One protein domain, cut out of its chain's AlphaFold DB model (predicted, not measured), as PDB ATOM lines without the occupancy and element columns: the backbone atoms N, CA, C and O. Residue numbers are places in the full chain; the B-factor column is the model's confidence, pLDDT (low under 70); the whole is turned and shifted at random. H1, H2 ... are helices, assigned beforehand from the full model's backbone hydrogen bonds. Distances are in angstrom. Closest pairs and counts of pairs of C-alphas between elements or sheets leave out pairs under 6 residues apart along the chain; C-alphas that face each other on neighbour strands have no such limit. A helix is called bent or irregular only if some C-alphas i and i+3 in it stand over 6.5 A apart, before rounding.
ATOM      1  N   GLU A  11     -44.503 -18.931 -20.363       84.56
ATOM      2  CA  GLU A  11     -43.296 -19.706 -20.053       84.56
ATOM      3  C   GLU A  11     -43.576 -21.201 -19.856       84.56
ATOM      4  O   GLU A  11     -42.712 -22.024 -20.125       84.56
ATOM      5  N   LEU A  12     -44.785 -21.553 -19.409       80.94
ATOM      6  CA  LEU A  12     -45.171 -22.928 -19.098       80.94
ATOM      7  C   LEU A  12     -45.994 -23.576 -20.222       80.94
ATOM      8  O   LEU A  12     -46.280 -24.768 -20.159       80.94
ATOM      9  N   GLU A  13     -46.382 -22.832 -21.266       80.19
ATOM     10  CA  GLU A  13     -47.229 -23.362 -22.344       80.19
ATOM     11  C   GLU A  13     -46.590 -24.541 -23.085       80.19
ATOM     12  O   GLU A  13     -47.288 -25.489 -23.448       80.19
ATOM     13  N   GLU A  14     -45.279 -24.496 -23.329       80.19
ATOM     14  CA  GLU A  14     -44.585 -25.584 -24.023       80.19
ATOM     15  C   GLU A  14     -44.557 -26.870 -23.203       80.19
ATOM     16  O   GLU A  14     -44.727 -27.955 -23.758       80.19
ATOM     17  N   ASP A  15     -44.373 -26.755 -21.891       79.25
ATOM     18  CA  ASP A  15     -44.324 -27.905 -20.994       79.25
ATOM     19  C   ASP A  15     -45.712 -28.524 -20.830       79.25
ATOM     20  O   ASP A  15     -45.859 -29.743 -20.888       79.25
ATOM     21  N   PHE A  16     -46.755 -27.693 -20.755       77.12
ATOM     22  CA  PHE A  16     -48.139 -28.166 -20.733       77.12
ATOM     23  C   PHE A  16     -48.549 -28.870 -22.033       77.12
ATOM     24  O   PHE A  16     -49.308 -29.831 -21.983       77.12
ATOM     25  N   LYS A  17     -48.040 -28.443 -23.197       79.69
ATOM     26  CA  LYS A  17     -48.319 -29.116 -24.482       79.69
ATOM     27  C   LYS A  17     -47.631 -30.476 -24.619       79.69
ATOM     28  O   LYS A  17     -48.095 -31.303 -25.399       79.69
ATOM     29  N   LYS A  18     -46.514 -30.694 -23.918       84.69
ATOM     30  CA  LYS A  18     -45.727 -31.939 -23.983       84.69
ATOM     31  C   LYS A  18     -46.267 -33.037 -23.065       84.69
ATOM     32  O   LYS A  18     -45.951 -34.203 -23.280       84.69
ATOM     33  N   ILE A  19     -47.028 -32.676 -22.036       82.31
ATOM     34  CA  ILE A  19     -47.557 -33.625 -21.053       82.31
ATOM     35  C   ILE A  19     -48.934 -34.113 -21.504       82.31
ATOM     36  O   ILE A  19     -49.732 -33.358 -22.058       82.31
ATOM     37  N   ASP A  20     -49.214 -35.388 -21.246       85.31
ATOM     38  CA  ASP A  20     -50.522 -35.975 -21.504       85.31
ATOM     39  C   ASP A  20     -51.637 -35.209 -20.747       85.31
ATOM     40  O   ASP A  20     -51.523 -35.007 -19.529       85.31
ATOM     41  N   PRO A  21     -52.720 -34.787 -21.433       81.38
ATOM     42  CA  PRO A  21     -53.799 -34.013 -20.820       81.38
ATOM     43  C   PRO A  21     -54.450 -34.691 -19.609       81.38
ATOM     44  O   PRO A  21     -54.784 -34.006 -18.642       81.38
ATOM     45  N   LEU A  22     -54.592 -36.021 -19.621       83.69
ATOM     46  CA  LEU A  22     -55.175 -36.774 -18.507       83.69
ATOM     47  C   LEU A  22     -54.248 -36.737 -17.289       83.69
ATOM     48  O   LEU A  22     -54.702 -36.607 -16.152       83.69
ATOM     49  N   PHE A  23     -52.938 -36.817 -17.519       84.81
ATOM     50  CA  PHE A  23     -51.951 -36.745 -16.444       84.81
ATOM     51  C   PHE A  23     -51.906 -35.351 -15.807       84.81
ATOM     52  O   PHE A  23     -51.830 -35.232 -14.582       84.81
ATOM     53  N   LEU A  24     -52.017 -34.297 -16.624       82.62
ATOM     54  CA  LEU A  24     -52.165 -32.919 -16.151       82.62
ATOM     55  C   LEU A  24     -53.441 -32.731 -15.333       82.62
ATOM     56  O   LEU A  24     -53.390 -32.137 -14.256       82.62
ATOM     57  N   GLU A  25     -54.571 -33.259 -15.804       83.75
ATOM     58  CA  GLU A  25     -55.841 -33.161 -15.089       83.75
ATOM     59  C   GLU A  25     -55.758 -33.835 -13.715       83.75
ATOM     60  O   GLU A  25     -56.088 -33.217 -12.702       83.75
ATOM     61  N   LEU A  26     -55.230 -35.060 -13.651       86.50
ATOM     62  CA  LEU A  26     -55.035 -35.788 -12.394       86.50
ATOM     63  C   LEU A  26     -54.084 -35.056 -11.438       86.50
ATOM     64  O   LEU A  26     -54.351 -34.974 -10.234       86.50
ATOM     65  N   ALA A  27     -52.988 -34.499 -11.959       86.00
ATOM     66  CA  ALA A  27     -52.030 -33.735 -11.167       86.00
ATOM     67  C   ALA A  27     -52.666 -32.463 -10.584       86.00
ATOM     68  O   ALA A  27     -52.521 -32.187  -9.390       86.00
ATOM     69  N   ILE A  28     -53.419 -31.721 -11.400       85.56
ATOM     70  CA  ILE A  28     -54.115 -30.501 -10.980       85.56
ATOM     71  C   ILE A  28     -55.218 -30.833  -9.973       85.56
ATOM     72  O   ILE A  28     -55.307 -30.169  -8.944       85.56
ATOM     73  N   GLN A  29     -56.023 -31.874 -10.203       85.44
ATOM     74  CA  GLN A  29     -57.062 -32.306  -9.263       85.44
ATOM     75  C   GLN A  29     -56.478 -32.648  -7.890       85.44
ATOM     76  O   GLN A  29     -57.017 -32.231  -6.861       85.44
ATOM     77  N   ARG A  30     -55.351 -33.369  -7.863       87.06
ATOM     78  CA  ARG A  30     -54.658 -33.701  -6.616       87.06
ATOM     79  C   ARG A  30     -54.128 -32.454  -5.912       87.06
ATOM     80  O   ARG A  30     -54.379 -32.289  -4.720       87.06
ATOM     81  N   LEU A  31     -53.471 -31.559  -6.651       87.19
ATOM     82  CA  LEU A  31     -52.951 -30.302  -6.113       87.19
ATOM     83  C   LEU A  31     -54.077 -29.433  -5.538       87.19
ATOM     84  O   LEU A  31     -53.963 -28.925  -4.425       87.19
ATOM     85  N   ILE A  32     -55.181 -29.289  -6.275       85.94
ATOM     86  CA  ILE A  32     -56.353 -28.528  -5.845       85.94
ATOM     87  C   ILE A  32     -56.934 -29.130  -4.569       85.94
ATOM     88  O   ILE A  32     -57.215 -28.382  -3.638       85.94
ATOM     89  N   LYS A  33     -57.083 -30.457  -4.489       85.81
ATOM     90  CA  LYS A  33     -57.603 -31.128  -3.289       85.81
ATOM     91  C   LYS A  33     -56.727 -30.859  -2.064       85.81
ATOM     92  O   LYS A  33     -57.245 -30.446  -1.029       85.81
ATOM     93  N   GLU A  34     -55.417 -31.047  -2.193       85.88
ATOM     94  CA  GLU A  34     -54.461 -30.832  -1.101       85.88
ATOM     95  C   GLU A  34     -54.465 -29.365  -0.636       85.88
ATOM     96  O   GLU A  34     -54.554 -29.085   0.560       85.88
ATOM     97  N   ARG A  35     -54.464 -28.411  -1.575       83.75
ATOM     98  CA  ARG A  35     -54.483 -26.975  -1.260       83.75
ATOM     99  C   ARG A  35     -55.821 -26.497  -0.710       83.75
ATOM    100  O   ARG A  35     -55.833 -25.699   0.221       83.75
ATOM    101  N   LEU A  36     -56.948 -26.975  -1.238       82.56
ATOM    102  CA  LEU A  36     -58.275 -26.614  -0.731       82.56
ATOM    103  C   LEU A  36     -58.454 -27.040   0.723       82.56
ATOM    104  O   LEU A  36     -59.018 -26.282   1.504       82.56
ATOM    105  N   GLU A  37     -57.957 -28.212   1.117       79.44
ATOM    106  CA  GLU A  37     -58.014 -28.634   2.518       79.44
ATOM    107  C   GLU A  37     -57.220 -27.697   3.443       79.44
ATOM    108  O   GLU A  37     -57.672 -27.408   4.556       79.44
ATOM    109  N   GLU A  38     -56.065 -27.190   2.998       77.44
ATOM    110  CA  GLU A  38     -55.302 -26.163   3.719       77.44
ATOM    111  C   GLU A  38     -56.079 -24.845   3.797       77.44
ATOM    112  O   GLU A  38     -56.248 -24.300   4.890       77.44
ATOM    113  N   PHE A  39     -56.614 -24.363   2.672       77.50
ATOM    114  CA  PHE A  39     -57.393 -23.124   2.626       77.50
ATOM    115  C   PHE A  39     -58.638 -23.196   3.504       77.50
ATOM    116  O   PHE A  39     -58.859 -22.291   4.296       77.50
ATOM    117  N   VAL A  40     -59.399 -24.290   3.463       77.44
ATOM    118  CA  VAL A  40     -60.588 -24.477   4.311       77.44
ATOM    119  C   VAL A  40     -60.211 -24.525   5.793       77.44
ATOM    120  O   VAL A  40     -60.953 -24.018   6.637       77.44
ATOM    121  N   LYS A  41     -59.061 -25.110   6.153       74.25
ATOM    122  CA  LYS A  41     -58.560 -25.077   7.538       74.25
ATOM    123  C   LYS A  41     -58.203 -23.655   7.962       74.25
ATOM    124  O   LYS A  41     -58.606 -23.242   9.049       74.25
ATOM    125  N   VAL A  42     -57.491 -22.913   7.117       74.06
ATOM    126  CA  VAL A  42     -57.125 -21.514   7.372       74.06
ATOM    127  C   VAL A  42     -58.372 -20.642   7.461       74.06
ATOM    128  O   VAL A  42     -58.538 -19.938   8.449       74.06
ATOM    129  N   GLU A  43     -59.299 -20.746   6.513       69.00
ATOM    130  CA  GLU A  43     -60.574 -20.033   6.545       69.00
ATOM    131  C   GLU A  43     -61.389 -20.375   7.785       69.00
ATOM    132  O   GLU A  43     -61.934 -19.464   8.395       69.00
ATOM    133  N   ARG A  44     -61.442 -21.642   8.222       69.31
ATOM    134  CA  ARG A  44     -62.092 -22.024   9.491       69.31
ATOM    135  C   ARG A  44     -61.431 -21.386  10.708       69.31
ATOM    136  O   ARG A  44     -62.125 -21.049  11.666       69.31
ATOM    137  N   ILE A  45     -60.106 -21.257  10.710       66.38
ATOM    138  CA  ILE A  45     -59.377 -20.556  11.775       66.38
ATOM    139  C   ILE A  45     -59.705 -19.063  11.721       66.38
ATOM    140  O   ILE A  45     -60.006 -18.475  12.757       66.38
ATOM    141  N   LEU A  46     -59.720 -18.470  10.527       61.66
ATOM    142  CA  LEU A  46     -60.039 -17.062  10.308       61.66
ATOM    143  C   LEU A  46     -61.497 -16.734  10.664       61.66
ATOM    144  O   LEU A  46     -61.731 -15.747  11.342       61.66
ATOM    145  N   THR A  47     -62.471 -17.582  10.316       64.25
ATOM    146  CA  THR A  47     -63.892 -17.383  10.675       64.25
ATOM    147  C   THR A  47     -64.154 -17.556  12.166       64.25
ATOM    148  O   THR A  47     -65.043 -16.905  12.711       64.25
ATOM    149  N   LYS A  48     -63.396 -18.415  12.855       60.44
ATOM    150  CA  LYS A  48     -63.450 -18.516  14.324       60.44
ATOM    151  C   LYS A  48     -62.692 -17.389  15.023       60.44
ATOM    152  O   LYS A  48     -62.926 -17.128  16.202       60.44
ATOM    153  N   SER A  49     -61.769 -16.748  14.317       59.72
ATOM    154  CA  SER A  49     -60.949 -15.666  14.830       59.72
ATOM    155  C   SER A  49     -61.711 -14.347  14.745       59.72
ATOM    156  O   SER A  49     -62.063 -13.880  13.670       59.72
ATOM    157  N   LYS A  50     -61.921 -13.696  15.892       70.06
ATOM    158  CA  LYS A  50     -62.394 -12.301  15.947       70.06
ATOM    159  C   LYS A  50     -61.261 -11.287  15.735       70.06
ATOM    160  O   LYS A  50     -61.473 -10.102  15.957       70.06
ATOM    161  N   LEU A  51     -60.060 -11.751  15.382       72.38
ATOM    162  CA  LEU A  51     -58.896 -10.885  15.246       72.38
ATOM    163  C   LEU A  51     -58.975 -10.103  13.941       72.38
ATOM    164  O   LEU A  51     -59.111 -10.670  12.858       72.38
ATOM    165  N   THR A  52     -58.813  -8.798  14.062       78.50
ATOM    166  CA  THR A  52     -58.504  -7.912  12.947       78.50
ATOM    167  C   THR A  52     -57.103  -8.205  12.402       78.50
ATOM    168  O   THR A  52     -56.238  -8.754  13.092       78.50
ATOM    169  N   GLU A  53     -56.840  -7.796  11.162       73.38
ATOM    170  CA  GLU A  53     -55.529  -7.946  10.516       73.38
ATOM    171  C   GLU A  53     -54.384  -7.379  11.375       73.38
ATOM    172  O   GLU A  53     -53.331  -8.001  11.542       73.38
ATOM    173  N   LYS A  54     -54.623  -6.222  12.001       79.06
ATOM    174  CA  LYS A  54     -53.665  -5.564  12.894       79.06
ATOM    175  C   LYS A  54     -53.337  -6.423  14.118       79.06
ATOM    176  O   LYS A  54     -52.168  -6.533  14.486       79.06
ATOM    177  N   GLU A  55     -54.342  -7.041  14.731       81.25
ATOM    178  CA  GLU A  55     -54.159  -7.903  15.904       81.25
ATOM    179  C   GLU A  55     -53.424  -9.198  15.543       81.25
ATOM    180  O   GLU A  55     -52.535  -9.628  16.281       81.25
ATOM    181  N   ALA A  56     -53.727  -9.785  14.383       82.38
ATOM    182  CA  ALA A  56     -53.018 -10.956  13.876       82.38
ATOM    183  C   ALA A  56     -51.527 -10.654  13.619       82.38
ATOM    184  O   ALA A  56     -50.651 -11.423  14.027       82.38
ATOM    185  N   LEU A  57     -51.223  -9.500  13.015       85.50
ATOM    186  CA  LEU A  57     -49.851  -9.031  12.802       85.50
ATOM    187  C   LEU A  57     -49.103  -8.794  14.120       85.50
ATOM    188  O   LEU A  57     -47.932  -9.166  14.251       85.50
ATOM    189  N   GLU A  58     -49.758  -8.190  15.110       89.19
ATOM    190  CA  GLU A  58     -49.149  -7.948  16.419       89.19
ATOM    191  C   GLU A  58     -48.863  -9.263  17.161       89.19
ATOM    192  O   GLU A  58     -47.786  -9.428  17.749       89.19
ATOM    193  N   LEU A  59     -49.783 -10.230  17.076       88.25
ATOM    194  CA  LEU A  59     -49.603 -11.574  17.617       88.25
ATOM    195  C   LEU A  59     -48.403 -12.275  16.962       88.25
ATOM    196  O   LEU A  59     -47.526 -12.775  17.670       88.25
ATOM    197  N   GLY A  60     -48.309 -12.237  15.629       89.00
ATOM    198  CA  GLY A  60     -47.179 -12.802  14.887       89.00
ATOM    199  C   GLY A  60     -45.836 -12.198  15.309       89.00
ATOM    200  O   GLY A  60     -44.879 -12.925  15.583       89.00
ATOM    201  N   ARG A  61     -45.767 -10.868  15.474       91.62
ATOM    202  CA  ARG A  61     -44.559 -10.183  15.973       91.62
ATOM    203  C   ARG A  61     -44.171 -10.637  17.382       91.62
ATOM    204  O   ARG A  61     -42.985 -10.855  17.642       91.62
ATOM    205  N   LYS A  62     -45.143 -10.807  18.287       91.62
ATOM    206  CA  LYS A  62     -44.893 -11.304  19.654       91.62
ATOM    207  C   LYS A  62     -44.349 -12.734  19.640       91.62
ATOM    208  O   LYS A  62     -43.355 -13.003  20.319       91.62
ATOM    209  N   VAL A  63     -44.943 -13.618  18.837       92.25
ATOM    210  CA  VAL A  63     -44.490 -15.010  18.683       92.25
ATOM    211  C   VAL A  63     -43.065 -15.064  18.130       92.25
ATOM    212  O   VAL A  63     -42.211 -15.714  18.735       92.25
ATOM    213  N   ASN A  64     -42.772 -14.317  17.061       91.56
ATOM    214  CA  ASN A  64     -41.439 -14.269  16.454       91.56
ATOM    215  C   ASN A  64     -40.372 -13.777  17.436       91.56
ATOM    216  O   ASN A  64     -39.319 -14.397  17.568       91.56
ATOM    217  N   LYS A  65     -40.660 -12.714  18.198       92.25
ATOM    218  CA  LYS A  65     -39.743 -12.209  19.232       92.25
ATOM    219  C   LYS A  65     -39.487 -13.247  20.331       92.25
ATOM    220  O   LYS A  65     -38.364 -13.372  20.814       92.25
ATOM    221  N   GLY A  66     -40.517 -13.992  20.736       92.75
ATOM    222  CA  GLY A  66     -40.387 -15.076  21.713       92.75
ATOM    223  C   GLY A  66     -39.581 -16.266  21.188       92.75
ATOM    224  O   GLY A  66     -38.788 -16.846  21.928       92.75
ATOM    225  N   LEU A  67     -39.761 -16.629  19.917       91.62
ATOM    226  CA  LEU A  67     -38.970 -17.667  19.253       91.62
ATOM    227  C   LEU A  67     -37.502 -17.262  19.132       91.62
ATOM    228  O   LEU A  67     -36.646 -18.033  19.551       91.62
ATOM    229  N   ALA A  68     -37.212 -16.045  18.667       91.69
ATOM    230  CA  ALA A  68     -35.845 -15.536  18.553       91.69
ATOM    231  C   ALA A  68     -35.084 -15.628  19.887       91.69
ATOM    232  O   ALA A  68     -33.999 -16.197  19.939       91.69
ATOM    233  N   LYS A  69     -35.703 -15.193  20.994       90.88
ATOM    234  CA  LYS A  69     -35.118 -15.317  22.342       90.88
ATOM    235  C   LYS A  69     -34.865 -16.763  22.775       90.88
ATOM    236  O   LYS A  69     -33.947 -17.017  23.548       90.88
ATOM    237  N   ARG A  70     -35.714 -17.709  22.357       90.12
ATOM    238  CA  ARG A  70     -35.516 -19.137  22.654       90.12
ATOM    239  C   ARG A  70     -34.351 -19.704  21.851       90.12
ATOM    240  O   ARG A  70     -33.535 -20.410  22.427       90.12
ATOM    241  N   TYR A  71     -34.242 -19.344  20.575       89.69
ATOM    242  CA  TYR A  71     -33.122 -19.752  19.732       89.69
ATOM    243  C   TYR A  71     -31.787 -19.148  20.189       89.69
ATOM    244  O   TYR A  71     -30.808 -19.877  20.257       89.69
ATOM    245  N   GLU A  72     -31.748 -17.880  20.614       85.31
ATOM    246  CA  GLU A  72     -30.540 -17.276  21.212       85.31
ATOM    247  C   GLU A  72     -30.056 -18.016  22.463       85.31
ATOM    248  O   GLU A  72     -28.855 -18.123  22.697       85.31
ATOM    249  N   LYS A  73     -30.978 -18.531  23.286       82.25
ATOM    250  CA  LYS A  73     -30.619 -19.332  24.467       82.25
ATOM    251  C   LYS A  73     -30.078 -20.715  24.113       82.25
ATOM    252  O   LYS A  73     -29.380 -21.290  24.930       82.25
ATOM    253  N   LEU A  74     -30.447 -21.248  22.950       80.81
ATOM    254  CA  LEU A  74     -29.980 -22.541  22.448       80.81
ATOM    255  C   LEU A  74     -28.671 -22.423  21.653       80.81
ATOM    256  O   LEU A  74     -28.018 -23.435  21.431       80.81
ATOM    257  N   SER A  75     -28.297 -21.216  21.209       70.44
ATOM    258  CA  SER A  75     -27.049 -20.953  20.477       70.44
ATOM    259  C   SER A  75     -25.910 -20.426  21.365       70.44
ATOM    260  O   SER A  75     -24.909 -19.944  20.834       70.44
ATOM    261  N   ARG A  76     -26.084 -20.447  22.689       54.31
ATOM    262  CA  ARG A  76     -25.056 -20.161  23.700       54.31
ATOM    263  C   ARG A  76     -24.724 -21.441  24.445       54.31
ATOM    264  O   ARG A  76     -23.538 -21.586  24.796       54.31
TER     265      ARG A  76
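This is residues 11 to 76 of the 76 residues of an uncharacterized protein of Candidatus Aenigmarchaeota archaeon (UniProt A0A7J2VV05). Two long helices, H2 and H3, make an open L, joined at its corner by the link of residues 49 to 52, and a short, loosely wound helix, H1, folds back like a hook at the far end of H2. There is no packed core: no helix touches another, and residues 25 to 45 of H2 and residues 60 to 76, of which 60 to 74 belong to H3, stand free. The printed part has 66 residues with three named helices, in the order H1, H2, H3 along the chain, and no named strand; the class is all helix. The whole is extended, with a radius of gyration of the C-alphas of 20.4 A, and its outline is flat, spanning 52 by 37 by 20 A along the three main axes.

The printed part begins at Glu 11, where H1 starts with its C-alpha at (-43.296, -19.706, -20.053). H1 holds residues 11 to 18, eight residues, and measures 13.1 A from first to last C-alpha. It is irregular: the C-alphas of residues 11 and 14 are 7.2 A apart, against about 5 A in a regular helix, and its line is a rough one. After Ile 19 and Asp 20 comes H2, residues 21 to 48, the longest helix with 28 residues, which runs 39.6 A from the C-alpha of Pro 21 at (-53.799, -34.013, -20.820) to that of Lys 48 at (-63.450, -18.516, 14.324). Residues 49 to 52 lead on to H3, residues 53 to 74, with 22 residues and a length of 31.8 A. H3 ends at Leu 74, whose C-alpha is at (-29.980, -22.541, 22.448), and Ser 75 and Arg 76 follow it.

H1 and H2 are close but not clearly touching, with 1 pair of C-alphas within 8 A, those of Phe 16 and Leu 24, 7.7 A apart. Their lines stand at a steep tilt of 48 degrees, and they run opposite ways. Their centres are 22.6 A apart. H2 and H3 follow each other in the chain but are apart, with no C-alpha of the one within 8 A of the other. H2 has the N-to-C direction (-0.23, 0.48, 0.85), and H3 has (0.83, -0.44, 0.34). H1 and H3 are apart too. In the backbones of H2 and H3 every O i to N i+4 pair is within hydrogen-bond range, while in H1 3 of 4 such pairs are. No two of the helices form a hairpin.

The two C-alphas farthest apart are those of Pro 21, the first residue of H2, and Arg 76, the chain's last residue, at 54.8 A. The first and last printed C-alphas, those of Glu 11 and Arg 76, are 47.4 A apart. The printed part has no cut and runs from residue 11 to residue 76. Both links are tight: that from H1 to H2 has 2 residues, and that from H2 to H3 has 4. Besides the stretches of H2 and H3 named at the outset, residues 17 to 23, of which 21 to 23 belong to H2, stand free. The mean pLDDT of the printed part is 81.1; by helix it is 81 in H1, 79 in H2 and 87 in H3. The model's confidence is low, under 70, at 8 residues, namely residues 43 to 49 and residue 76.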